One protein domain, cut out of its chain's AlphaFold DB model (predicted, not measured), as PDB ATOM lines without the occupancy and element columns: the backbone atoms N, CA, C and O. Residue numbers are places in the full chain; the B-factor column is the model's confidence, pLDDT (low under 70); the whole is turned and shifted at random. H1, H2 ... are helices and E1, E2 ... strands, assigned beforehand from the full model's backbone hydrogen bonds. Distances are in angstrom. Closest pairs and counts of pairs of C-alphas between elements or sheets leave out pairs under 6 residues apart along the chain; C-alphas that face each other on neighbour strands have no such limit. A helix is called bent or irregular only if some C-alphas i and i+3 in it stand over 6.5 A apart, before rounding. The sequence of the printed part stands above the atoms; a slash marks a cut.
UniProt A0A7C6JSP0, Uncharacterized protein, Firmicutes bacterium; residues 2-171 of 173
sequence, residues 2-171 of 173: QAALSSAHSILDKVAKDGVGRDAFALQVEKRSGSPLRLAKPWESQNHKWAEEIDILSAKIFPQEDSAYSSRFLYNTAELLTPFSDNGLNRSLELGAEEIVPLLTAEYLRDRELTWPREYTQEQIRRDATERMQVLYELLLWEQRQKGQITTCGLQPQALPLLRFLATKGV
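What this domain is: This is residues 2 to 171 of the 173 residues of an uncharacterized protein of Firmicutes bacterium (UniProt A0A7C6JSP0). Look first for a small two-stranded hairpin, E1 and E2, held between the long helix H1 over one face and helix H6 over the other. H2 and H3 pack on H6, H4 packs on H3 and H5, and the long H5 runs from the far end inward, passing straight into a second hairpin, E3 and E4, whose strand E3 comes close to E2 and the last residue of H1. The printed part has 170 residues, with six named helices and four named strands in the order H1 E1 E2 H2 H3 H4 H5 E3 E4 H6; each two-stranded sheet is antiparallel, and the class is mixed. The whole is compact, with a radius of gyration of the C-alphas of 16.5 A, yet elongated in outline, 53 by 34 by 28 A.

How they stand to each other: Begin with the hairpin of E1, residues 24 to 29, and E2, residues 37 to 42, where N 27 and O 39 are within hydrogen-bond range at 2.8 A. The closest C-alphas of E1 and H1, residues 2 to 20, are those of Phe 25 and Ala 16, 5.3 A apart. Those of E2 and H6, residues 159 to 170, are Leu 39 and Ala 159, 5.4 A apart. H6 is the hub: its residues 163 to 167 touch H2, residues 50 to 61, about perpendicular at 73 degrees, closest at C-alphas 167 and 58, 4.7 A. Its residues 159 to 164 touch H3, residues 71 to 84, closest at C-alphas 160 and 74, 5.4 A, at a shallow tilt of 33 degrees, only just short of steep, opposite ways. H3 is irregular, with C-alphas 80 and 83 7.1 A apart; it forms a helical hairpin with H4, residues 97 to 109, closest at C-alphas 73 and 108, 6.4 A. H4 touches H5, residues 122 to 140, at a steep tilt of 60 degrees, closest at C-alphas 105 and 130, 5.5 A. H5 and H6 only just touch, only at their ends, with 3 pairs of C-alphas within 8 A, the closest Leu 140 and Ala 159 at 6.3 A. In the hairpin of E3, residues 141 to 146, and E4, residues 149 to 155, N 144 and O 151 are 2.8 A apart. Every O i to N i+4 pair is within hydrogen-bond range in H2, H5 and H6, against 12 of 15 in H1, 8 of 10 in H3 and 8 of 9 in H4.

Where its parts are: Find C-alpha 2 at (-16.864, 18.870, 21.445); from there H1 runs 25.0 A. H5 spans 26.2 A from C-alpha 122 at (-13.524, 54.330, -19.281), H3 20.6 A and E4 18.1 A. H6 ends at C-alpha 170, (-11.639, 26.043, 1.410).

The domain as a whole: The farthest C-alphas, Gln 2 and Glu 119, are 56.2 A apart, and residues 118 to 123 stand free. The printed part has no cut; H3 to H4 and H4 to H5 are long links. Look for pLDDT under 70 at residues 62 to 67, 86 to 94 and 169 to 171.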
ATOM      1  N   GLN A   2     -15.596  18.463  20.805       76.62
ATOM      2  CA  GLN A   2     -16.864  18.870  21.445       76.62
ATOM      3  C   GLN A   2     -17.166  20.385  21.367       76.62
ATOM      4  O   GLN A   2     -18.300  20.769  21.096       76.62
ATOM      5  N   ALA A   3     -16.150  21.247  21.503       78.38
ATOM      6  CA  ALA A   3     -16.305  22.700  21.349       78.38
ATOM      7  C   ALA A   3     -16.722  23.124  19.924       78.38
ATOM      8  O   ALA A   3     -17.561  24.005  19.767       78.38
ATOM      9  N   ALA A   4     -16.192  22.461  18.888       79.56
ATOM     10  CA  ALA A   4     -16.549  22.739  17.496       79.56
ATOM     11  C   ALA A   4     -18.000  22.332  17.195       79.56
ATOM     12  O   ALA A   4     -18.730  23.092  16.567       79.56
ATOM     13  N   LEU A   5     -18.442  21.181  17.717       85.88
ATOM     14  CA  LEU A   5     -19.832  20.733  17.596       85.88
ATOM     15  C   LEU A   5     -20.797  21.703  18.295       85.88
ATOM     16  O   LEU A   5     -21.830  22.067  17.742       85.88
ATOM     17  N   SER A   6     -20.436  22.170  19.494       86.19
ATOM     18  CA  SER A   6     -21.229  23.167  20.219       86.19
ATOM     19  C   SER A   6     -21.309  24.502  19.471       86.19
ATOM     20  O   SER A   6     -22.375  25.116  19.456       86.19
ATOM     21  N   SER A   7     -20.212  24.948  18.848       86.69
ATOM     22  CA  SER A   7     -20.206  26.152  18.001       86.69
ATOM     23  C   SER A   7     -21.125  25.961  16.791       86.69
ATOM     24  O   SER A   7     -22.004  26.786  16.555       86.69
ATOM     25  N   ALA A   8     -21.021  24.819  16.102       88.88
ATOM     26  CA  ALA A   8     -21.866  24.486  14.957       88.88
ATOM     27  C   ALA A   8     -23.363  24.480  15.310       88.88
ATOM     28  O   ALA A   8     -24.154  25.101  14.602       88.88
ATOM     29  N   HIS A   9     -23.756  23.860  16.431       90.94
ATOM     30  CA  HIS A   9     -25.142  23.913  16.911       90.94
ATOM     31  C   HIS A   9     -25.588  25.343  17.213       90.94
ATOM     32  O   HIS A   9     -26.655  25.758  16.774       90.94
ATOM     33  N   SER A  10     -24.751  26.130  17.895       91.69
ATOM     34  CA  SER A  10     -25.087  27.521  18.194       91.69
ATOM     35  C   SER A  10     -25.245  28.371  16.933       91.69
ATOM     36  O   SER A  10     -26.082  29.268  16.923       91.69
ATOM     37  N   ILE A  11     -24.447  28.135  15.892       92.81
ATOM     38  CA  ILE A  11     -24.549  28.842  14.610       92.81
ATOM     39  C   ILE A  11     -25.830  28.426  13.886       92.81
ATOM     40  O   ILE A  11     -26.588  29.283  13.436       92.81
ATOM     41  N   LEU A  12     -26.102  27.123  13.816       91.94
ATOM     42  CA  LEU A  12     -27.316  26.604  13.198       91.94
ATOM     43  C   LEU A  12     -28.569  27.176  13.870       91.94
ATOM     44  O   LEU A  12     -29.470  27.651  13.183       91.94
ATOM     45  N   ASP A  13     -28.625  27.147  15.199       92.50
ATOM     46  CA  ASP A  13     -29.809  27.583  15.932       92.50
ATOM     47  C   ASP A  13     -29.941  29.110  15.929       92.50
ATOM     48  O   ASP A  13     -30.946  29.642  15.468       92.50
ATOM     49  N   LYS A  14     -28.904  29.838  16.351       91.75
ATOM     50  CA  LYS A  14     -29.026  31.288  16.572       91.75
ATOM     51  C   LYS A  14     -28.856  32.121  15.308       91.75
ATOM     52  O   LYS A  14     -29.431  33.198  15.212       91.75
ATOM     53  N   VAL A  15     -28.026  31.675  14.364       91.06
ATOM     54  CA  VAL A  15     -27.704  32.462  13.164       91.06
ATOM     55  C   VAL A  15     -28.590  32.039  12.004       91.06
ATOM     56  O   VAL A  15     -29.284  32.882  11.447       91.06
ATOM     57  N   ALA A  16     -28.597  30.753  11.649       91.19
ATOM     58  CA  ALA A  16     -29.384  30.294  10.508       91.19
ATOM     59  C   ALA A  16     -30.886  30.274  10.837       91.19
ATOM     60  O   ALA A  16     -31.654  30.985  10.199       91.19
ATOM     61  N   LYS A  17     -31.323  29.520  11.858       90.50
ATOM     62  CA  LYS A  17     -32.761  29.390  12.161       90.50
ATOM     63  C   LYS A  17     -33.372  30.680  12.700       90.50
ATOM     64  O   LYS A  17     -34.385  31.115  12.158       90.50
ATOM     65  N   ASP A  18     -32.786  31.260  13.745       89.44
ATOM     66  CA  ASP A  18     -33.379  32.420  14.422       89.44
ATOM     67  C   ASP A  18     -33.015  33.747  13.731       89.44
ATOM     68  O   ASP A  18     -33.860  34.631  13.599       89.44
ATOM     69  N   GLY A  19     -31.768  33.883  13.262       87.50
ATOM     70  CA  GLY A  19     -31.254  35.116  12.658       87.50
ATOM     71  C   GLY A  19     -31.692  35.340  11.210       87.50
ATOM     72  O   GLY A  19     -32.181  36.415  10.879       87.50
ATOM     73  N   VAL A  20     -31.535  34.334  10.347       89.50
ATOM     74  CA  VAL A  20     -31.947  34.396   8.931       89.50
ATOM     75  C   VAL A  20     -33.373  33.886   8.740       89.50
ATOM     76  O   VAL A  20     -34.068  34.341   7.844       89.50
ATOM     77  N   GLY A  21     -33.852  32.982   9.590       88.19
ATOM     78  CA  GLY A  21     -35.105  32.263   9.375       88.19
ATOM     79  C   GLY A  21     -34.828  30.854   8.854       88.19
ATOM     80  O   GLY A  21     -33.878  30.624   8.112       88.19
ATOM     81  N   ARG A  22     -35.652  29.881   9.268       83.25
ATOM     82  CA  ARG A  22     -35.553  28.479   8.812       83.25
ATOM     83  C   ARG A  22     -35.473  28.402   7.278       83.25
ATOM     84  O   ARG A  22     -36.020  29.267   6.602       83.25
ATOM     85  N   ASP A  23     -34.869  27.323   6.773       91.50
ATOM     86  CA  ASP A  23     -34.482  27.168   5.359       91.50
ATOM     87  C   ASP A  23     -33.312  28.089   4.952       91.50
ATOM     88  O   ASP A  23     -33.337  28.818   3.962       91.50
ATOM     89  N   ALA A  24     -32.263  28.050   5.773       93.75
ATOM     90  CA  ALA A  24     -31.067  28.863   5.634       93.75
ATOM     91  C   ALA A  24     -29.813  28.086   6.032       93.75
ATOM     92  O   ALA A  24     -29.881  27.062   6.723       93.75
ATOM     93  N   PHE A  25     -28.664  28.633   5.654       94.31
ATOM     94  CA  PHE A  25     -27.356  28.158   6.076       94.31
ATOM     95  C   PHE A  25     -26.528  29.294   6.668       94.31
ATOM     96  O   PHE A  25     -26.775  30.482   6.451       94.31
ATOM     97  N   ALA A  26     -25.507  28.905   7.423       93.50
ATOM     98  CA  ALA A  26     -24.500  29.813   7.929       93.50
ATOM     99  C   ALA A  26     -23.119  29.175   7.774       93.50
ATOM    100  O   ALA A  26     -22.913  28.009   8.109       93.50
ATOM    101  N   LEU A  27     -22.179  29.964   7.268       92.38
ATOM    102  CA  LEU A  27     -20.770  29.631   7.148       92.38
ATOM    103  C   LEU A  27     -20.009  30.412   8.213       92.38
ATOM    104  O   LEU A  27     -20.208  31.620   8.368       92.38
ATOM    105  N   GLN A  28     -19.128  29.730   8.942       91.81
ATOM    106  CA  GLN A  28     -18.248  30.369   9.908       91.81
ATOM    107  C   GLN A  28     -16.838  29.805   9.807       91.81
ATOM    108  O   GLN A  28     -16.639  28.594   9.860       91.81
ATOM    109  N   VAL A  29     -15.861  30.702   9.720       90.12
ATOM    110  CA  VAL A  29     -14.441  30.362   9.799       90.12
ATOM    111  C   VAL A  29     -13.914  30.821  11.151       90.12
ATOM    112  O   VAL A  29     -13.801  32.023  11.417       90.12
ATOM    113  N   GLU A  30     -13.592  29.849  12.005       88.31
ATOM    114  CA  GLU A  30     -12.915  30.083  13.279       88.31
ATOM    115  C   GLU A  30     -11.454  30.446  13.009       88.31
ATOM    116  O   GLU A  30     -10.661  29.630  12.532       88.31
ATOM    117  N   LYS A  31     -11.087  31.692  13.302       84.75
ATOM    118  CA  LYS A  31      -9.701  32.148  13.189       84.75
ATOM    119  C   LYS A  31      -8.956  31.851  14.485       84.75
ATOM    120  O   LYS A  31      -9.533  31.853  15.567       84.75
ATOM    121  N   ARG A  32      -7.635  31.683  14.386       81.81
ATOM    122  CA  ARG A  32      -6.759  31.543  15.564       81.81
ATOM    123  C   ARG A  32      -6.803  32.777  16.480       81.81
ATOM    124  O   ARG A  32      -6.531  32.657  17.671       81.81
ATOM    125  N   SER A  33      -7.122  33.948  15.932       79.06
ATOM    126  CA  SER A  33      -7.293  35.199  16.668       79.06
ATOM    127  C   SER A  33      -8.357  36.096  16.023       79.06
ATOM    128  O   SER A  33      -8.627  36.015  14.819       79.06
ATOM    129  N   GLY A  34      -8.944  36.979  16.837       81.19
ATOM    130  CA  GLY A  34      -9.996  37.912  16.429       81.19
ATOM    131  C   GLY A  34     -11.375  37.264  16.265       81.19
ATOM    132  O   GLY A  34     -11.544  36.063  16.459       81.19
ATOM    133  N   SER A  35     -12.368  38.077  15.902       82.00
ATOM    134  CA  SER A  35     -13.743  37.611  15.682       82.00
ATOM    135  C   SER A  35     -13.823  36.668  14.479       82.00
ATOM    136  O   SER A  35     -13.179  36.965  13.466       82.00
ATOM    137  N   PRO A  36     -14.601  35.573  14.548       88.44
ATOM    138  CA  PRO A  36     -14.765  34.648  13.429       88.44
ATOM    139  C   PRO A  36     -15.333  35.368  12.202       88.44
ATOM    140  O   PRO A  36     -16.043  36.360  12.347       88.44
ATOM    141  N   LEU A  37     -15.016  34.873  11.003       90.31
ATOM    142  CA  LEU A  37     -15.664  35.354   9.779       90.31
ATOM    143  C   LEU A  37     -16.982  34.612   9.619       90.31
ATOM    144  O   LEU A  37     -16.976  33.382   9.668       90.31
ATOM    145  N   ARG A  38     -18.084  35.334   9.427       90.88
ATOM    146  CA  ARG A  38     -19.412  34.730   9.308       90.88
ATOM    147  C   ARG A  38     -20.187  35.281   8.118       90.88
ATOM    148  O   ARG A  38     -20.187  36.482   7.869       90.88
ATOM    149  N   LEU A  39     -20.895  34.380   7.448       92.81
ATOM    150  CA  LEU A  39     -21.902  34.667   6.433       92.81
ATOM    151  C   LEU A  39     -23.123  33.800   6.729       92.81
ATOM    152  O   LEU A  39     -22.974  32.635   7.094       92.81
ATOM    153  N   ALA A  40     -24.321  34.349   6.582       93.19
ATOM    154  CA  ALA A  40     -25.552  33.582   6.697       93.19
ATOM    155  C   ALA A  40     -26.560  34.074   5.669       93.19
ATOM    156  O   ALA A  40     -26.720  35.284   5.505       93.19
ATOM    157  N   LYS A  41     -27.201  33.131   4.981       93.88
ATOM    158  CA  LYS A  41     -28.108  33.379   3.860       93.88
ATOM    159  C   LYS A  41     -29.231  32.339   3.855       93.88
ATOM    160  O   LYS A  41     -29.008  31.213   4.312       93.88
ATOM    161  N   PRO A  42     -30.428  32.675   3.345       94.00
ATOM    162  CA  PRO A  42     -31.405  31.653   2.997       94.00
ATOM    163  C   PRO A  42     -30.811  30.733   1.922       94.00
ATOM    164  O   PRO A  42     -29.923  31.147   1.175       94.00
ATOM    165  N   TRP A  43     -31.281  29.489   1.823       93.31
ATOM    166  CA  TRP A  43     -30.854  28.622   0.715       93.31
ATOM    167  C   TRP A  43     -31.245  29.225  -0.639       93.31
ATOM    168  O   TRP A  43     -30.429  29.268  -1.560       93.31
ATOM    169  N   GLU A  44     -32.464  29.764  -0.706       92.00
ATOM    170  CA  GLU A  44     -33.016  30.446  -1.873       92.00
ATOM    171  C   GLU A  44     -33.569  31.825  -1.490       92.00
ATOM    172  O   GLU A  44     -34.321  31.967  -0.515       92.00
ATOM    173  N   SER A  45     -33.215  32.833  -2.287       87.62
ATOM    174  CA  SER A  45     -33.846  34.153  -2.294       87.62
ATOM    175  C   SER A  45     -34.616  34.380  -3.599       87.62
ATOM    176  O   SER A  45     -34.718  33.472  -4.421       87.62
ATOM    177  N   GLN A  46     -35.218  35.561  -3.791       80.62
ATOM    178  CA  GLN A  46     -36.058  35.825  -4.973       80.62
ATOM    179  C   GLN A  46     -35.321  35.566  -6.297       80.62
ATOM    180  O   GLN A  46     -35.932  35.051  -7.228       80.62
ATOM    181  N   ASN A  47     -34.025  35.890  -6.353       83.62
ATOM    182  CA  ASN A  47     -33.216  35.807  -7.570       83.62
ATOM    183  C   ASN A  47     -31.940  34.963  -7.410       83.62
ATOM    184  O   ASN A  47     -31.194  34.833  -8.376       83.62
ATOM    185  N   HIS A  48     -31.674  34.391  -6.228       87.88
ATOM    186  CA  HIS A  48     -30.406  33.709  -5.959       87.88
ATOM    187  C   HIS A  48     -30.590  32.338  -5.320       87.88
ATOM    188  O   HIS A  48     -31.383  32.151  -4.395       87.88
ATOM    189  N   LYS A  49     -29.749  31.401  -5.757       93.75
ATOM    190  CA  LYS A  49     -29.434  30.171  -5.030       93.75
ATOM    191  C   LYS A  49     -28.083  30.357  -4.361       93.75
ATOM    192  O   LYS A  49     -27.039  30.116  -4.963       93.75
ATOM    193  N   TRP A  50     -28.088  30.842  -3.122       93.44
ATOM    194  CA  TRP A  50     -26.883  31.412  -2.514       93.44
ATOM    195  C   TRP A  50     -25.715  30.439  -2.384       93.44
ATOM    196  O   TRP A  50     -24.571  30.867  -2.483       93.44
ATOM    197  N   ALA A  51     -25.973  29.146  -2.186       89.81
ATOM    198  CA  ALA A  51     -24.901  28.155  -2.136       89.81
ATOM    199  C   ALA A  51     -24.138  28.059  -3.472       89.81
ATOM    200  O   ALA A  51     -22.909  28.054  -3.469       89.81
ATOM    201  N   GLU A  52     -24.859  28.046  -4.598       91.69
ATOM    202  CA  GLU A  52     -24.281  28.023  -5.949       91.69
ATOM    203  C   GLU A  52     -23.581  29.355  -6.263       91.69
ATOM    204  O   GLU A  52     -22.451  29.373  -6.748       91.69
ATOM    205  N   GLU A  53     -24.208  30.481  -5.911       91.56
ATOM    206  CA  GLU A  53     -23.641  31.816  -6.140       91.56
ATOM    207  C   GLU A  53     -22.353  32.056  -5.344       91.56
ATOM    208  O   GLU A  53     -21.393  32.615  -5.870       91.56
ATOM    209  N   ILE A  54     -22.291  31.614  -4.084       91.25
ATOM    210  CA  ILE A  54     -21.075  31.713  -3.265       91.25
ATOM    211  C   ILE A  54     -19.946  30.883  -3.875       91.25
ATOM    212  O   ILE A  54     -18.809  31.357  -3.907       91.25
ATOM    213  N   ASP A  55     -20.239  29.680  -4.375       88.12
ATOM    214  CA  ASP A  55     -19.243  28.838  -5.040       88.12
ATOM    215  C   ASP A  55     -18.691  29.540  -6.294       88.12
ATOM    216  O   ASP A  55     -17.480  29.765  -6.403       88.12
ATOM    217  N   ILE A  56     -19.579  30.039  -7.161       88.25
ATOM    218  CA  ILE A  56     -19.226  30.809  -8.364       88.25
ATOM    219  C   ILE A  56     -18.408  32.061  -8.013       88.25
ATOM    220  O   ILE A  56     -17.389  32.342  -8.652       88.25
ATOM    221  N   LEU A  57     -18.830  32.835  -7.010       87.94
ATOM    222  CA  LEU A  57     -18.134  34.051  -6.581       87.94
ATOM    223  C   LEU A  57     -16.761  33.746  -5.991       87.94
ATOM    224  O   LEU A  57     -15.804  34.472  -6.268       87.94
ATOM    225  N   SER A  58     -16.637  32.662  -5.226       85.19
ATOM    226  CA  SER A  58     -15.351  32.231  -4.684       85.19
ATOM    227  C   SER A  58     -14.383  31.826  -5.804       85.19
ATOM    228  O   SER A  58     -13.232  32.269  -5.804       85.19
ATOM    229  N   ALA A  59     -14.858  31.113  -6.831       81.81
ATOM    230  CA  ALA A  59     -14.063  30.770  -8.008       81.81
ATOM    231  C   ALA A  59     -13.630  32.015  -8.807       81.81
ATOM    232  O   ALA A  59     -12.487  32.102  -9.252       81.81
ATOM    233  N   LYS A  60     -14.505  33.026  -8.926       76.62
ATOM    234  CA  LYS A  60     -14.196  34.320  -9.568       76.62
ATOM    235  C   LYS A  60     -13.177  35.173  -8.801       76.62
ATOM    236  O   LYS A  60     -12.634  36.105  -9.393       76.62
ATOM    237  N   ILE A  61     -12.917  34.897  -7.520       72.75
ATOM    238  CA  ILE A  61     -11.859  35.552  -6.721       72.75
ATOM    239  C   ILE A  61     -10.493  34.883  -6.925       72.75
ATOM    240  O   ILE A  61      -9.470  35.554  -6.805       72.75
ATOM    241  N   PHE A  62     -10.462  33.603  -7.307       65.12
ATOM    242  CA  PHE A  62      -9.244  32.878  -7.678       65.12
ATOM    243  C   PHE A  62      -9.120  32.615  -9.194       65.12
ATOM    244  O   PHE A  62      -8.928  31.463  -9.588       65.12
ATOM    245  N   PRO A  63      -9.234  33.606 -10.100       54.97
ATOM    246  CA  PRO A  63      -8.849  33.357 -11.473       54.97
ATOM    247  C   PRO A  63      -7.401  32.898 -11.520       54.97
ATOM    248  O   PRO A  63      -6.522  33.422 -10.832       54.97
ATOM    249  N   GLN A  64      -7.187  31.904 -12.368       51.94
ATOM    250  CA  GLN A  64      -5.878  31.601 -12.902       51.94
ATOM    251  C   GLN A  64      -5.284  32.877 -13.513       51.94
ATOM    252  O   GLN A  64      -5.993  33.600 -14.204       51.94
ATOM    253  N   GLU A  65      -4.014  33.130 -13.200       48.72
ATOM    254  CA  GLU A  65      -3.129  34.228 -13.634       48.72
ATOM    255  C   GLU A  65      -3.612  35.695 -13.473       48.72
ATOM    256  O   GLU A  65      -2.769  36.520 -13.142       48.72
ATOM    257  N   ASP A  66      -4.913  36.027 -13.524       53.91
ATOM    258  CA  ASP A  66      -5.436  37.408 -13.434       53.91
ATOM    259  C   ASP A  66      -6.667  37.531 -12.516       53.91
ATOM    260  O   ASP A  66      -7.822  37.456 -12.953       53.91
ATOM    261  N   SER A  67      -6.458  37.725 -11.207       62.38
ATOM    262  CA  SER A  67      -7.580  37.767 -10.266       62.38
ATOM    263  C   SER A  67      -8.492  38.983 -10.439       62.38
ATOM    264  O   SER A  67      -8.026  40.114 -10.363       62.38
ATOM    265  N   ALA A  68      -9.808  38.768 -10.557       72.06
ATOM    266  CA  ALA A  68     -10.789  39.836 -10.745       72.06
ATOM    267  C   ALA A  68     -10.980  40.711  -9.496       72.06
ATOM    268  O   ALA A  68     -11.539  41.798  -9.601       72.06
ATOM    269  N   TYR A  69     -10.539  40.249  -8.325       81.19
ATOM    270  CA  TYR A  69     -10.573  40.993  -7.070       81.19
ATOM    271  C   TYR A  69      -9.248  40.801  -6.340       81.19
ATOM    272  O   TYR A  69      -8.854  39.662  -6.082       81.19
ATOM    273  N   SER A  70      -8.592  41.885  -5.928       83.81
ATOM    274  CA  SER A  70      -7.435  41.753  -5.044       83.81
ATOM    275  C   SER A  70      -7.877  41.424  -3.617       83.81
ATOM    276  O   SER A  70      -8.960  41.786  -3.145       83.81
ATOM    277  N   SER A  71      -6.992  40.765  -2.869       85.06
ATOM    278  CA  SER A  71      -7.195  40.556  -1.427       85.06
ATOM    279  C   SER A  71      -7.358  41.890  -0.707       85.06
ATOM    280  O   SER A  71      -8.216  42.027   0.161       85.06
ATOM    281  N   ARG A  72      -6.526  42.871  -1.077       87.00
ATOM    282  CA  ARG A  72      -6.502  44.195  -0.462       87.00
ATOM    283  C   ARG A  72      -7.862  44.872  -0.596       87.00
ATOM    284  O   ARG A  72      -8.378  45.349   0.408       87.00
ATOM    285  N   PHE A  73      -8.456  44.841  -1.787       89.94
ATOM    286  CA  PHE A  73      -9.800  45.353  -2.032       89.94
ATOM    287  C   PHE A  73     -10.835  44.706  -1.099       89.94
ATOM    288  O   PHE A  73     -11.566  45.419  -0.415       89.94
ATOM    289  N   LEU A  74     -10.866  43.371  -1.003       90.62
ATOM    290  CA  LEU A  74     -11.855  42.652  -0.185       90.62
ATOM    291  C   LEU A  74     -11.741  42.980   1.313       90.62
ATOM    292  O   LEU A  74     -12.759  43.187   1.972       90.62
ATOM    293  N   TYR A  75     -10.519  43.047   1.854       90.38
ATOM    294  CA  TYR A  75     -10.303  43.399   3.263       90.38
ATOM    295  C   TYR A  75     -10.591  44.880   3.541       90.38
ATOM    296  O   TYR A  75     -11.329  45.174   4.479       90.38
ATOM    297  N   ASN A  76     -10.088  45.800   2.708       91.62
ATOM    298  CA  ASN A  76     -10.336  47.238   2.867       91.62
ATOM    299  C   ASN A  76     -11.830  47.560   2.790       91.62
ATOM    300  O   ASN A  76     -12.346  48.334   3.590       91.62
ATOM    301  N   THR A  77     -12.533  46.943   1.842       92.06
ATOM    302  CA  THR A  77     -13.974  47.133   1.665       92.06
ATOM    303  C   THR A  77     -14.747  46.595   2.865       92.06
ATOM    304  O   THR A  77     -15.677  47.241   3.340       92.06
ATOM    305  N   ALA A  78     -14.352  45.441   3.409       92.25
ATOM    306  CA  ALA A  78     -14.983  44.908   4.610       92.25
ATOM    307  C   ALA A  78     -14.813  45.852   5.815       92.25
ATOM    308  O   ALA A  78     -15.769  46.085   6.557       92.25
ATOM    309  N   GLU A  79     -13.623  46.431   5.996       91.25
ATOM    310  CA  GLU A  79     -13.375  47.438   7.034       91.25
ATOM    311  C   GLU A  79     -14.191  48.714   6.795       91.25
ATOM    312  O   GLU A  79     -14.865  49.186   7.712       91.25
ATOM    313  N   LEU A  80     -14.212  49.219   5.557       90.31
ATOM    314  CA  LEU A  80     -14.984  50.394   5.149       90.31
ATOM    315  C   LEU A  80     -16.480  50.237   5.440       90.31
ATOM    316  O   LEU A  80     -17.130  51.192   5.856       90.31
ATOM    317  N   LEU A  81     -17.021  49.033   5.240       90.12
ATOM    318  CA  LEU A  81     -18.438  48.745   5.446       90.12
ATOM    319  C   LEU A  81     -18.787  48.319   6.875       90.12
ATOM    320  O   LEU A  81     -19.966  48.231   7.213       90.12
ATOM    321  N   THR A  82     -17.797  48.068   7.736       87.81
ATOM    322  CA  THR A  82     -18.027  47.646   9.128       87.81
ATOM    323  C   THR A  82     -18.937  48.608   9.914       87.81
ATOM    324  O   THR A  82     -19.818  48.112  10.621       87.81
ATOM    325  N   PRO A  83     -18.838  49.947   9.782       84.19
ATOM    326  CA  PRO A  83     -19.773  50.872  10.430       84.19
ATOM    327  C   PRO A  83     -21.242  50.701  10.015       84.19
ATOM    328  O   PRO A  83     -22.126  51.072  10.783       84.19
ATOM    329  N   PHE A  84     -21.499  50.125   8.835       79.06
ATOM    330  CA  PHE A  84     -22.835  49.841   8.296       79.06
ATOM    331  C   PHE A  84     -23.278  48.386   8.524       79.06
ATOM    332  O   PHE A  84     -24.320  47.963   8.024       79.06
ATOM    333  N   SER A  85     -22.483  47.593   9.251       79.88
ATOM    334  CA  SER A  85     -22.896  46.249   9.654       79.88
ATOM    335  C   SER A  85     -23.942  46.317  10.759       79.88
ATOM    336  O   SER A  85     -23.913  47.212  11.610       79.88
ATOM    337  N   ASP A  86     -24.868  45.360  10.749       65.06
ATOM    338  CA  ASP A  86     -25.917  45.283  11.760       65.06
ATOM    339  C   ASP A  86     -25.336  44.845  13.116       65.06
ATOM    340  O   ASP A  86     -25.291  43.669  13.474       65.06
ATOM    341  N   ASN A  87     -24.839  45.831  13.863       52.31
ATOM    342  CA  ASN A  87     -24.367  45.691  15.239       52.31
ATOM    343  C   ASN A  87     -25.408  46.213  16.245       52.31
ATOM    344  O   ASN A  87     -25.058  46.554  17.375       52.31
ATOM    345  N   GLY A  88     -26.678  46.356  15.842       48.62
ATOM    346  CA  GLY A  88     -27.750  46.839  16.716       48.62
ATOM    347  C   GLY A  88     -27.609  48.291  17.207       48.62
ATOM    348  O   GLY A  88     -28.401  48.712  18.048       48.62
ATOM    349  N   LEU A  89     -26.634  49.064  16.703       41.69
ATOM    350  CA  LEU A  89     -26.271  50.388  17.236       41.69
ATOM    351  C   LEU A  89     -26.511  51.578  16.297       41.69
ATOM    352  O   LEU A  89     -26.475  52.706  16.774       41.69
ATOM    353  N   ASN A  90     -26.805  51.382  15.009       43.34
ATOM    354  CA  ASN A  90     -27.116  52.501  14.111       43.34
ATOM    355  C   ASN A  90     -28.210  52.134  13.113       43.34
ATOM    356  O   ASN A  90     -27.964  51.747  11.977       43.34
ATOM    357  N   ARG A  91     -29.453  52.296  13.563       45.34
ATOM    358  CA  ARG A  91     -30.679  52.063  12.793       45.34
ATOM    359  C   ARG A  91     -31.037  53.244  11.866       45.34
ATOM    360  O   ARG A  91     -32.211  53.458  11.596       45.34
ATOM    361  N   SER A  92     -30.059  54.063  11.460       43.00
ATOM    362  CA  SER A  92     -30.317  55.412  10.915       43.00
ATOM    363  C   SER A  92     -29.659  55.734   9.575       43.00
ATOM    364  O   SER A  92     -29.813  56.854   9.100       43.00
ATOM    365  N   LEU A  93     -28.967  54.789   8.942       52.78
ATOM    366  CA  LEU A  93     -28.558  54.943   7.548       52.78
ATOM    367  C   LEU A  93     -29.128  53.780   6.738       52.78
ATOM    368  O   LEU A  93     -28.546  52.701   6.680       52.78
ATOM    369  N   GLU A  94     -30.294  54.018   6.139       63.84
ATOM    370  CA  GLU A  94     -30.861  53.193   5.068       63.84
ATOM    371  C   GLU A  94     -30.005  53.386   3.806       63.84
ATOM    372  O   GLU A  94     -30.407  54.062   2.870       63.84
ATOM    373  N   LEU A  95     -28.770  52.876   3.811       71.06
ATOM    374  CA  LEU A  95     -27.935  52.869   2.612       71.06
ATOM    375  C   LEU A  95     -28.348  51.688   1.737       71.06
ATOM    376  O   LEU A  95     -28.172  50.524   2.112       71.06
ATOM    377  N   GLY A  96     -28.915  52.006   0.580       83.88
ATOM    378  CA  GLY A  96     -29.336  51.051  -0.427       83.88
ATOM    379  C   GLY A  96     -28.244  50.788  -1.460       83.88
ATOM    380  O   GLY A  96     -27.075  51.152  -1.305       83.88
ATOM    381  N   ALA A  97     -28.643  50.139  -2.551       88.31
ATOM    382  CA  ALA A  97     -27.756  49.900  -3.683       88.31
ATOM    383  C   ALA A  97     -27.230  51.220  -4.278       88.31
ATOM    384  O   ALA A  97     -26.075  51.283  -4.691       88.31
ATOM    385  N   GLU A  98     -28.055  52.273  -4.274       91.31
ATOM    386  CA  GLU A  98     -27.737  53.578  -4.865       91.31
ATOM    387  C   GLU A  98     -26.535  54.263  -4.206       91.31
ATOM    388  O   GLU A  98     -25.782  54.954  -4.889       91.31
ATOM    389  N   GLU A  99     -26.294  54.034  -2.915       90.50
ATOM    390  CA  GLU A  99     -25.136  54.587  -2.216       90.50
ATOM    391  C   GLU A  99     -23.975  53.597  -2.121       90.50
ATOM    392  O   GLU A  99     -22.813  53.971  -2.321       90.50
ATOM    393  N   ILE A 100     -24.265  52.327  -1.819       91.69
ATOM    394  CA  ILE A 100     -23.217  51.338  -1.555       91.69
ATOM    395  C   ILE A 100     -22.528  50.902  -2.846       91.69
ATOM    396  O   ILE A 100     -21.303  50.803  -2.866       91.69
ATOM    397  N   VAL A 101     -23.261  50.678  -3.938       95.19
ATOM    398  CA  VAL A 101     -22.656  50.180  -5.184       95.19
ATOM    399  C   VAL A 101     -21.675  51.197  -5.777       95.19
ATOM    400  O   VAL A 101     -20.550  50.799  -6.081       95.19
ATOM    401  N   PRO A 102     -21.978  52.508  -5.875       94.69
ATOM    402  CA  PRO A 102     -20.985  53.487  -6.313       94.69
ATOM    403  C   PRO A 102     -19.756  53.572  -5.403       94.69
ATOM    404  O   PRO A 102     -18.647  53.758  -5.910       94.69
ATOM    405  N   LEU A 103     -19.931  53.417  -4.084       92.81
ATOM    406  CA  LEU A 103     -18.825  53.386  -3.123       92.81
ATOM    407  C   LEU A 103     -17.916  52.176  -3.366       92.81
ATOM    408  O   LEU A 103     -16.697  52.331  -3.471       92.81
ATOM    409  N   LEU A 104     -18.513  50.992  -3.512       93.56
ATOM    410  CA  LEU A 104     -17.814  49.761  -3.867       93.56
ATOM    411  C   LEU A 104     -17.064  49.917  -5.192       93.56
ATOM    412  O   LEU A 104     -15.891  49.564  -5.280       93.56
ATOM    413  N   THR A 105     -17.706  50.506  -6.206       94.38
ATOM    414  CA  THR A 105     -17.107  50.712  -7.530       94.38
ATOM    415  C   THR A 105     -15.913  51.653  -7.448       94.38
ATOM    416  O   THR A 105     -14.889  51.400  -8.080       94.38
ATOM    417  N   ALA A 106     -16.015  52.730  -6.669       92.88
ATOM    418  CA  ALA A 106     -14.915  53.666  -6.482       92.88
ATOM    419  C   ALA A 106     -13.715  53.010  -5.781       92.88
ATOM    420  O   ALA A 106     -12.585  53.191  -6.232       92.88
ATOM    421  N   GLU A 107     -13.945  52.231  -4.719       92.31
ATOM    422  CA  GLU A 107     -12.863  51.521  -4.021       92.31
ATOM    423  C   GLU A 107     -12.268  50.402  -4.887       92.31
ATOM    424  O   GLU A 107     -11.056  50.206  -4.878       92.31
ATOM    425  N   TYR A 108     -13.086  49.725  -5.696       91.50
ATOM    426  CA  TYR A 108     -12.622  48.729  -6.657       91.50
ATOM    427  C   TYR A 108     -11.705  49.363  -7.704       91.50
ATOM    428  O   TYR A 108     -10.555  48.968  -7.833       91.50
ATOM    429  N   LEU A 109     -12.154  50.420  -8.386       91.38
ATOM    430  CA  LEU A 109     -11.373  51.105  -9.426       91.38
ATOM    431  C   LEU A 109     -10.131  51.841  -8.898       91.38
ATOM    432  O   LEU A 109      -9.251  52.203  -9.677       91.38
ATOM    433  N   ARG A 110     -10.047  52.085  -7.587       89.88
ATOM    434  CA  ARG A 110      -8.849  52.638  -6.943       89.88
ATOM    435  C   ARG A 110      -7.696  51.633  -6.912       89.88
ATOM    436  O   ARG A 110      -6.540  52.039  -6.750       89.88
ATOM    437  N   ASP A 111      -8.002  50.347  -7.025       82.69
ATOM    438  CA  ASP A 111      -7.009  49.294  -6.991       82.69
ATOM    439  C   ASP A 111      -6.107  49.336  -8.232       82.69
ATOM    440  O   ASP A 111      -6.553  49.247  -9.375       82.69
ATOM    441  N   ARG A 112      -4.804  49.481  -7.987       73.19
ATOM    442  CA  ARG A 112      -3.781  49.588  -9.032       73.19
ATOM    443  C   ARG A 112      -3.391  48.233  -9.617       73.19
ATOM    444  O   ARG A 112      -2.689  48.210 -10.620       73.19
ATOM    445  N   GLU A 113      -3.800  47.140  -8.978       74.38
ATOM    446  CA  GLU A 113      -3.544  45.773  -9.441       74.38
ATOM    447  C   GLU A 113      -4.572  45.317 -10.494       74.38
ATOM    448  O   GLU A 113      -4.381  44.283 -11.132       74.38
ATOM    449  N   LEU A 114      -5.644  46.090 -10.717       78.50
ATOM    450  CA  LEU A 114      -6.647  45.774 -11.729       78.50
ATOM    451  C   LEU A 114      -6.114  46.009 -13.141       78.50
ATOM    452  O   LEU A 114      -5.790  47.132 -13.531       78.50
ATOM    453  N   THR A 115      -6.118  44.942 -13.931       80.75
ATOM    454  CA  THR A 115      -5.831  44.997 -15.364       80.75
ATOM    455  C   THR A 115      -7.142  44.921 -16.136       80.75
ATOM    456  O   THR A 115      -7.966  44.042 -15.892       80.75
ATOM    457  N   TRP A 116      -7.330  45.840 -17.078       84.69
ATOM    458  CA  TRP A 116      -8.473  45.854 -17.990       84.69
ATOM    459  C   TRP A 116      -7.998  45.632 -19.429       84.69
ATOM    460  O   TRP A 116      -6.859  46.000 -19.748       84.69
ATOM    461  N   PRO A 117      -8.839  45.059 -20.311       86.38
ATOM    462  CA  PRO A 117      -8.525  44.966 -21.732       86.38
ATOM    463  C   PRO A 117      -8.184  46.345 -22.308       86.38
ATOM    464  O   PRO A 117      -8.803  47.349 -21.955       86.38
ATOM    465  N   ARG A 118      -7.181  46.421 -23.189       85.50
ATOM    466  CA  ARG A 118      -6.658  47.709 -23.694       85.50
ATOM    467  C   ARG A 118      -7.677  48.473 -24.539       85.50
ATOM    468  O   ARG A 118      -7.579  49.687 -24.673       85.50
ATOM    469  N   GLU A 119      -8.609  47.744 -25.130       91.50
ATOM    470  CA  GLU A 119      -9.689  48.226 -25.979       91.50
ATOM    471  C   GLU A 119     -10.880  48.794 -25.199       91.50
ATOM    472  O   GLU A 119     -11.753  49.412 -25.804       91.50
ATOM    473  N   TYR A 120     -10.926  48.601 -23.877       89.81
ATOM    474  CA  TYR A 120     -12.021  49.110 -23.063       89.81
ATOM    475  C   TYR A 120     -11.956  50.636 -22.913       89.81
ATOM    476  O   TYR A 120     -10.931  51.206 -22.531       89.81
ATOM    477  N   THR A 121     -13.089  51.305 -23.128       93.50
ATOM    478  CA  THR A 121     -13.267  52.707 -22.743       93.50
ATOM    479  C   THR A 121     -13.458  52.839 -21.230       93.50
ATOM    480  O   THR A 121     -13.788  51.880 -20.530       93.50
ATOM    481  N   GLN A 122     -13.294  54.055 -20.704       90.56
ATOM    482  CA  GLN A 122     -13.524  54.330 -19.281       90.56
ATOM    483  C   GLN A 122     -14.972  54.037 -18.862       90.56
ATOM    484  O   GLN A 122     -15.221  53.556 -17.757       90.56
ATOM    485  N   GLU A 123     -15.931  54.274 -19.755       93.00
ATOM    486  CA  GLU A 123     -17.340  53.959 -19.537       93.00
ATOM    487  C   GLU A 123     -17.569  52.448 -19.449       93.00
ATOM    488  O   GLU A 123     -18.310  52.004 -18.574       93.00
ATOM    489  N   GLN A 124     -16.911  51.658 -20.304       93.12
ATOM    490  CA  GLN A 124     -16.990  50.193 -20.265       93.12
ATOM    491  C   GLN A 124     -16.380  49.639 -18.975       93.12
ATOM    492  O   GLN A 124     -17.022  48.845 -18.294       93.12
ATOM    493  N   ILE A 125     -15.200  50.127 -18.578       92.00
ATOM    494  CA  ILE A 125     -14.561  49.759 -17.302       92.00
ATOM    495  C   ILE A 125     -15.494  50.052 -16.128       92.00
ATOM    496  O   ILE A 125     -15.733  49.193 -15.278       92.00
ATOM    497  N   ARG A 126     -16.044  51.270 -16.073       93.50
ATOM    498  CA  ARG A 126     -16.921  51.683 -14.975       93.50
ATOM    499  C   ARG A 126     -18.206  50.865 -14.947       93.50
ATOM    500  O   ARG A 126     -18.666  50.519 -13.858       93.50
ATOM    501  N   ARG A 127     -18.780  50.560 -16.110       94.31
ATOM    502  CA  ARG A 127     -19.974  49.723 -16.228       94.31
ATOM    503  C   ARG A 127     -19.707  48.311 -15.708       94.31
ATOM    504  O   ARG A 127     -20.394  47.896 -14.781       94.31
ATOM    505  N   ASP A 128     -18.685  47.628 -16.215       91.38
ATOM    506  CA  ASP A 128     -18.346  46.259 -15.805       91.38
ATOM    507  C   ASP A 128     -17.978  46.192 -14.316       91.38
ATOM    508  O   ASP A 128     -18.375  45.266 -13.606       91.38
ATOM    509  N   ALA A 129     -17.246  47.191 -13.808       92.06
ATOM    510  CA  ALA A 129     -16.971  47.324 -12.382       92.06
ATOM    511  C   ALA A 129     -18.267  47.453 -11.570       92.06
ATOM    512  O   ALA A 129     -18.441  46.745 -10.584       92.06
ATOM    513  N   THR A 130     -19.195  48.307 -12.004       94.94
ATOM    514  CA  THR A 130     -20.481  48.516 -11.322       94.94
ATOM    515  C   THR A 130     -21.334  47.250 -11.325       94.94
ATOM    516  O   THR A 130     -21.870  46.885 -10.284       94.94
ATOM    517  N   GLU A 131     -21.405  46.534 -12.450       92.50
ATOM    518  CA  GLU A 131     -22.115  45.253 -12.549       92.50
ATOM    519  C   GLU A 131     -21.519  44.207 -11.587       92.50
ATOM    520  O   GLU A 131     -22.251  43.515 -10.881       92.50
ATOM    521  N   ARG A 132     -20.186  44.140 -11.464       90.38
ATOM    522  CA  ARG A 132     -19.515  43.269 -10.477       90.38
ATOM    523  C   ARG A 132     -19.829  43.673  -9.038       90.38
ATOM    524  O   ARG A 132     -20.071  42.807  -8.196       90.38
ATOM    525  N   MET A 133     -19.828  44.973  -8.750       93.62
ATOM    526  CA  MET A 133     -20.121  45.490  -7.413       93.62
ATOM    527  C   MET A 133     -21.581  45.310  -7.015       93.62
ATOM    528  O   MET A 133     -21.842  45.117  -5.833       93.62
ATOM    529  N   GLN A 134     -22.512  45.309  -7.969       93.75
ATOM    530  CA  GLN A 134     -23.916  44.979  -7.724       93.75
ATOM    531  C   GLN A 134     -24.052  43.553  -7.170       93.75
ATOM    532  O   GLN A 134     -24.673  43.350  -6.129       93.75
ATOM    533  N   VAL A 135     -23.384  42.580  -7.798       91.00
ATOM    534  CA  VAL A 135     -23.400  41.183  -7.331       91.00
ATOM    535  C   VAL A 135     -22.754  41.049  -5.947       91.00
ATOM    536  O   VAL A 135     -23.263  40.340  -5.077       91.00
ATOM    537  N   LEU A 136     -21.638  41.749  -5.703       92.19
ATOM    538  CA  LEU A 136     -21.033  41.769  -4.369       92.19
ATOM    539  C   LEU A 136     -21.945  42.430  -3.333       92.19
ATOM    540  O   LEU A 136     -22.038  41.929  -2.217       92.19
ATOM    541  N   TYR A 137     -22.625  43.520  -3.677       93.25
ATOM    542  CA  TYR A 137     -23.577  44.180  -2.790       93.25
ATOM    543  C   TYR A 137     -24.701  43.229  -2.370       93.25
ATOM    544  O   TYR A 137     -24.962  43.096  -1.176       93.25
ATOM    545  N   GLU A 138     -25.296  42.500  -3.314       92.31
ATOM    546  CA  GLU A 138     -26.342  41.511  -3.028       92.31
ATOM    547  C   GLU A 138     -25.846  40.424  -2.064       92.31
ATOM    548  O   GLU A 138     -26.528  40.060  -1.098       92.31
ATOM    549  N   LEU A 139     -24.608  39.952  -2.249       92.31
ATOM    550  CA  LEU A 139     -23.988  39.025  -1.306       92.31
ATOM    551  C   LEU A 139     -23.835  39.642   0.090       92.31
ATOM    552  O   LEU A 139     -24.026  38.943   1.083       92.31
ATOM    553  N   LEU A 140     -23.513  40.929   0.187       92.56
ATOM    554  CA  LEU A 140     -23.322  41.607   1.467       92.56
ATOM    555  C   LEU A 140     -24.630  41.828   2.226       92.56
ATOM    556  O   LEU A 140     -24.568  42.067   3.425       92.56
ATOM    557  N   LEU A 141     -25.798  41.741   1.594       91.06
ATOM    558  CA  LEU A 141     -27.068  41.955   2.284       91.06
ATOM    559  C   LEU A 141     -27.338  40.872   3.336       91.06
ATOM    560  O   LEU A 141     -27.370  39.681   3.030       91.06
ATOM    561  N   TRP A 142     -27.615  41.281   4.573       89.44
ATOM    562  CA  TRP A 142     -28.226  40.398   5.560       89.44
ATOM    563  C   TRP A 142     -29.686  40.177   5.174       89.44
ATOM    564  O   TRP A 142     -30.521  41.061   5.361       89.44
ATOM    565  N   GLU A 143     -30.001  38.997   4.657       90.00
ATOM    566  CA  GLU A 143     -31.370  38.608   4.334       90.00
ATOM    567  C   GLU A 143     -31.999  37.852   5.505       90.00
ATOM    568  O   GLU A 143     -31.380  36.967   6.093       90.00
ATOM    569  N   GLN A 144     -33.249  38.177   5.823       88.44
ATOM    570  CA  GLN A 144     -34.046  37.471   6.815       88.44
ATOM    571  C   GLN A 144     -35.409  37.094   6.236       88.44
ATOM    572  O   GLN A 144     -36.126  37.929   5.692       88.44
ATOM    573  N   ARG A 145     -35.796  35.829   6.387       87.50
ATOM    574  CA  ARG A 145     -37.108  35.294   6.042       87.50
ATOM    575  C   ARG A 145     -38.048  35.426   7.238       87.50
ATOM    576  O   ARG A 145     -37.979  34.649   8.190       87.50
ATOM    577  N   GLN A 146     -38.986  36.365   7.161       83.75
ATOM    578  CA  GLN A 146     -40.064  36.527   8.135       83.75
ATOM    579  C   GLN A 146     -41.423  36.314   7.465       83.75
ATOM    580  O   GLN A 146     -41.741  36.933   6.455       83.75
ATOM    581  N   LYS A 147     -42.252  35.420   8.025       84.00
ATOM    582  CA  LYS A 147     -43.612  35.116   7.517       84.00
ATOM    583  C   LYS A 147     -43.663  34.779   6.012       84.00
ATOM    584  O   LYS A 147     -44.636  35.091   5.336       84.00
ATOM    585  N   GLY A 148     -42.616  34.138   5.491       81.06
ATOM    586  CA  GLY A 148     -42.514  33.744   4.080       81.06
ATOM    587  C   GLY A 148     -41.979  34.827   3.137       81.06
ATOM    588  O   GLY A 148     -41.721  34.517   1.979       81.06
ATOM    589  N   GLN A 149     -41.751  36.052   3.619       85.50
ATOM    590  CA  GLN A 149     -41.118  37.129   2.857       85.50
ATOM    591  C   GLN A 149     -39.661  37.297   3.277       85.50
ATOM    592  O   GLN A 149     -39.333  37.135   4.451       85.50
ATOM    593  N   ILE A 150     -38.795  37.608   2.316       86.56
ATOM    594  CA  ILE A 150     -37.386  37.916   2.566       86.56
ATOM    595  C   ILE A 150     -37.240  39.431   2.644       86.56
ATOM    596  O   ILE A 150     -37.674  40.143   1.741       86.56
ATOM    597  N   THR A 151     -36.631  39.904   3.724       86.50
ATOM    598  CA  THR A 151     -36.318  41.312   3.967       86.50
ATOM    599  C   THR A 151     -34.827  41.477   4.198       86.50
ATOM    600  O   THR A 151     -34.191  40.612   4.798       86.50
ATOM    601  N   THR A 152     -34.271  42.600   3.766       84.25
ATOM    602  CA  THR A 152     -32.871  42.954   4.002       84.25
ATOM    603  C   THR A 152     -32.757  43.790   5.274       84.25
ATOM    604  O   THR A 152     -33.455  44.794   5.407       84.25
ATOM    605  N   CYS A 153     -31.897  43.391   6.208       79.38
ATOM    606  CA  CYS A 153     -31.813  43.999   7.543       79.38
ATOM    607  C   CYS A 153     -30.490  44.733   7.814       79.38
ATOM    608  O   CYS A 153     -30.335  45.340   8.867       79.38
ATOM    609  N   GLY A 154     -29.543  44.701   6.875       85.50
ATOM    610  CA  GLY A 154     -28.253  45.375   7.002       85.50
ATOM    611  C   GLY A 154     -27.198  44.759   6.092       85.50
ATOM    612  O   GLY A 154     -27.531  44.012   5.171       85.50
ATOM    613  N   LEU A 155     -25.927  45.051   6.368       89.00
ATOM    614  CA  LEU A 155     -24.790  44.480   5.645       89.00
ATOM    615  C   LEU A 155     -24.018  43.459   6.495       89.00
ATOM    616  O   LEU A 155     -23.914  43.570   7.717       89.00
ATOM    617  N   GLN A 156     -23.393  42.501   5.814       91.00
ATOM    618  CA  GLN A 156     -22.485  41.475   6.326       91.00
ATOM    619  C   GLN A 156     -21.081  41.647   5.712       91.00
ATOM    620  O   GLN A 156     -20.646  40.802   4.930       91.00
ATOM    621  N   PRO A 157     -20.306  42.690   6.073       91.94
ATOM    622  CA  PRO A 157     -18.994  42.954   5.467       91.94
ATOM    623  C   PRO A 157     -18.004  41.787   5.573       91.94
ATOM    624  O   PRO A 157     -17.140  41.611   4.716       91.94
ATOM    625  N   GLN A 158     -18.154  40.945   6.601       91.00
ATOM    626  CA  GLN A 158     -17.338  39.745   6.810       91.00
ATOM    627  C   GLN A 158     -17.492  38.688   5.703       91.00
ATOM    628  O   GLN A 158     -16.646  37.798   5.607       91.00
ATOM    629  N   ALA A 159     -18.514  38.797   4.847       92.19
ATOM    630  CA  ALA A 159     -18.684  37.946   3.676       92.19
ATOM    631  C   ALA A 159     -17.504  38.060   2.694       92.19
ATOM    632  O   ALA A 159     -17.093  37.054   2.125       92.19
ATOM    633  N   LEU A 160     -16.902  39.249   2.539       92.75
ATOM    634  CA  LEU A 160     -15.788  39.472   1.604       92.75
ATOM    635  C   LEU A 160     -14.514  38.696   1.987       92.75
ATOM    636  O   LEU A 160     -14.027  37.901   1.178       92.75
ATOM    637  N   PRO A 161     -13.957  38.842   3.207       91.19
ATOM    638  CA  PRO A 161     -12.809  38.040   3.615       91.19
ATOM    639  C   PRO A 161     -13.150  36.549   3.744       91.19
ATOM    640  O   PRO A 161     -12.263  35.712   3.575       91.19
ATOM    641  N   LEU A 162     -14.414  36.193   4.014       92.00
ATOM    642  CA  LEU A 162     -14.862  34.799   4.011       92.00
ATOM    643  C   LEU A 162     -14.809  34.202   2.601       92.00
ATOM    644  O   LEU A 162     -14.246  33.125   2.431       92.00
ATOM    645  N   LEU A 163     -15.308  34.912   1.587       90.25
ATOM    646  CA  LEU A 163     -15.189  34.494   0.190       90.25
ATOM    647  C   LEU A 163     -13.727  34.289  -0.215       90.25
ATOM    648  O   LEU A 163     -13.388  33.276  -0.824       90.25
ATOM    649  N   ARG A 164     -12.842  35.215   0.173       87.81
ATOM    650  CA  ARG A 164     -11.397  35.088  -0.066       87.81
ATOM    651  C   ARG A 164     -10.814  33.833   0.584       87.81
ATOM    652  O   ARG A 164      -9.933  33.196   0.005       87.81
ATOM    653  N   PHE A 165     -11.273  33.489   1.786       88.00
ATOM    654  CA  PHE A 165     -10.863  32.267   2.474       88.00
ATOM    655  C   PHE A 165     -11.340  31.018   1.727       88.00
ATOM    656  O   PHE A 165     -10.521  30.139   1.450       88.00
ATOM    657  N   LEU A 166     -12.622  30.961   1.347       87.19
ATOM    658  CA  LEU A 166     -13.179  29.850   0.568       87.19
ATOM    659  C   LEU A 166     -12.381  29.639  -0.722       87.19
ATOM    660  O   LEU A 166     -11.906  28.536  -0.963       87.19
ATOM    661  N   ALA A 167     -12.101  30.724  -1.445       83.56
ATOM    662  CA  ALA A 167     -11.347  30.715  -2.693       83.56
ATOM    663  C   ALA A 167      -9.899  30.198  -2.573       83.56
ATOM    664  O   ALA A 167      -9.324  29.771  -3.566       83.56
ATOM    665  N   THR A 168      -9.270  30.260  -1.389       78.12
ATOM    666  CA  THR A 168      -7.822  29.982  -1.243       78.12
ATOM    667  C   THR A 168      -7.446  28.846  -0.314       78.12
ATOM    668  O   THR A 168      -6.329  28.336  -0.397       78.12
ATOM    669  N   LYS A 169      -8.329  28.493   0.615       67.56
ATOM    670  CA  LYS A 169      -8.080  27.493   1.660       67.56
ATOM    671  C   LYS A 169      -9.260  26.546   1.859       67.56
ATOM    672  O   LYS A 169      -9.083  25.517   2.494       67.56
ATOM    673  N   GLY A 170     -10.443  26.888   1.340       53.94
ATOM    674  CA  GLY A 170     -11.639  26.043   1.410       53.94
ATOM    675  C   GLY A 170     -11.724  24.986   0.308       53.94
ATOM    676  O   GLY A 170     -12.504  24.049   0.438       53.94
ATOM    677  N   VAL A 171     -10.913  25.121  -0.745       51.59
ATOM    678  CA  VAL A 171     -10.854  24.214  -1.897       51.59
ATOM    679  C   VAL A 171      -9.435  23.645  -2.004       51.59
ATOM    680  O   VAL A 171      -8.696  23.947  -2.937       51.59
TER     681      VAL A 171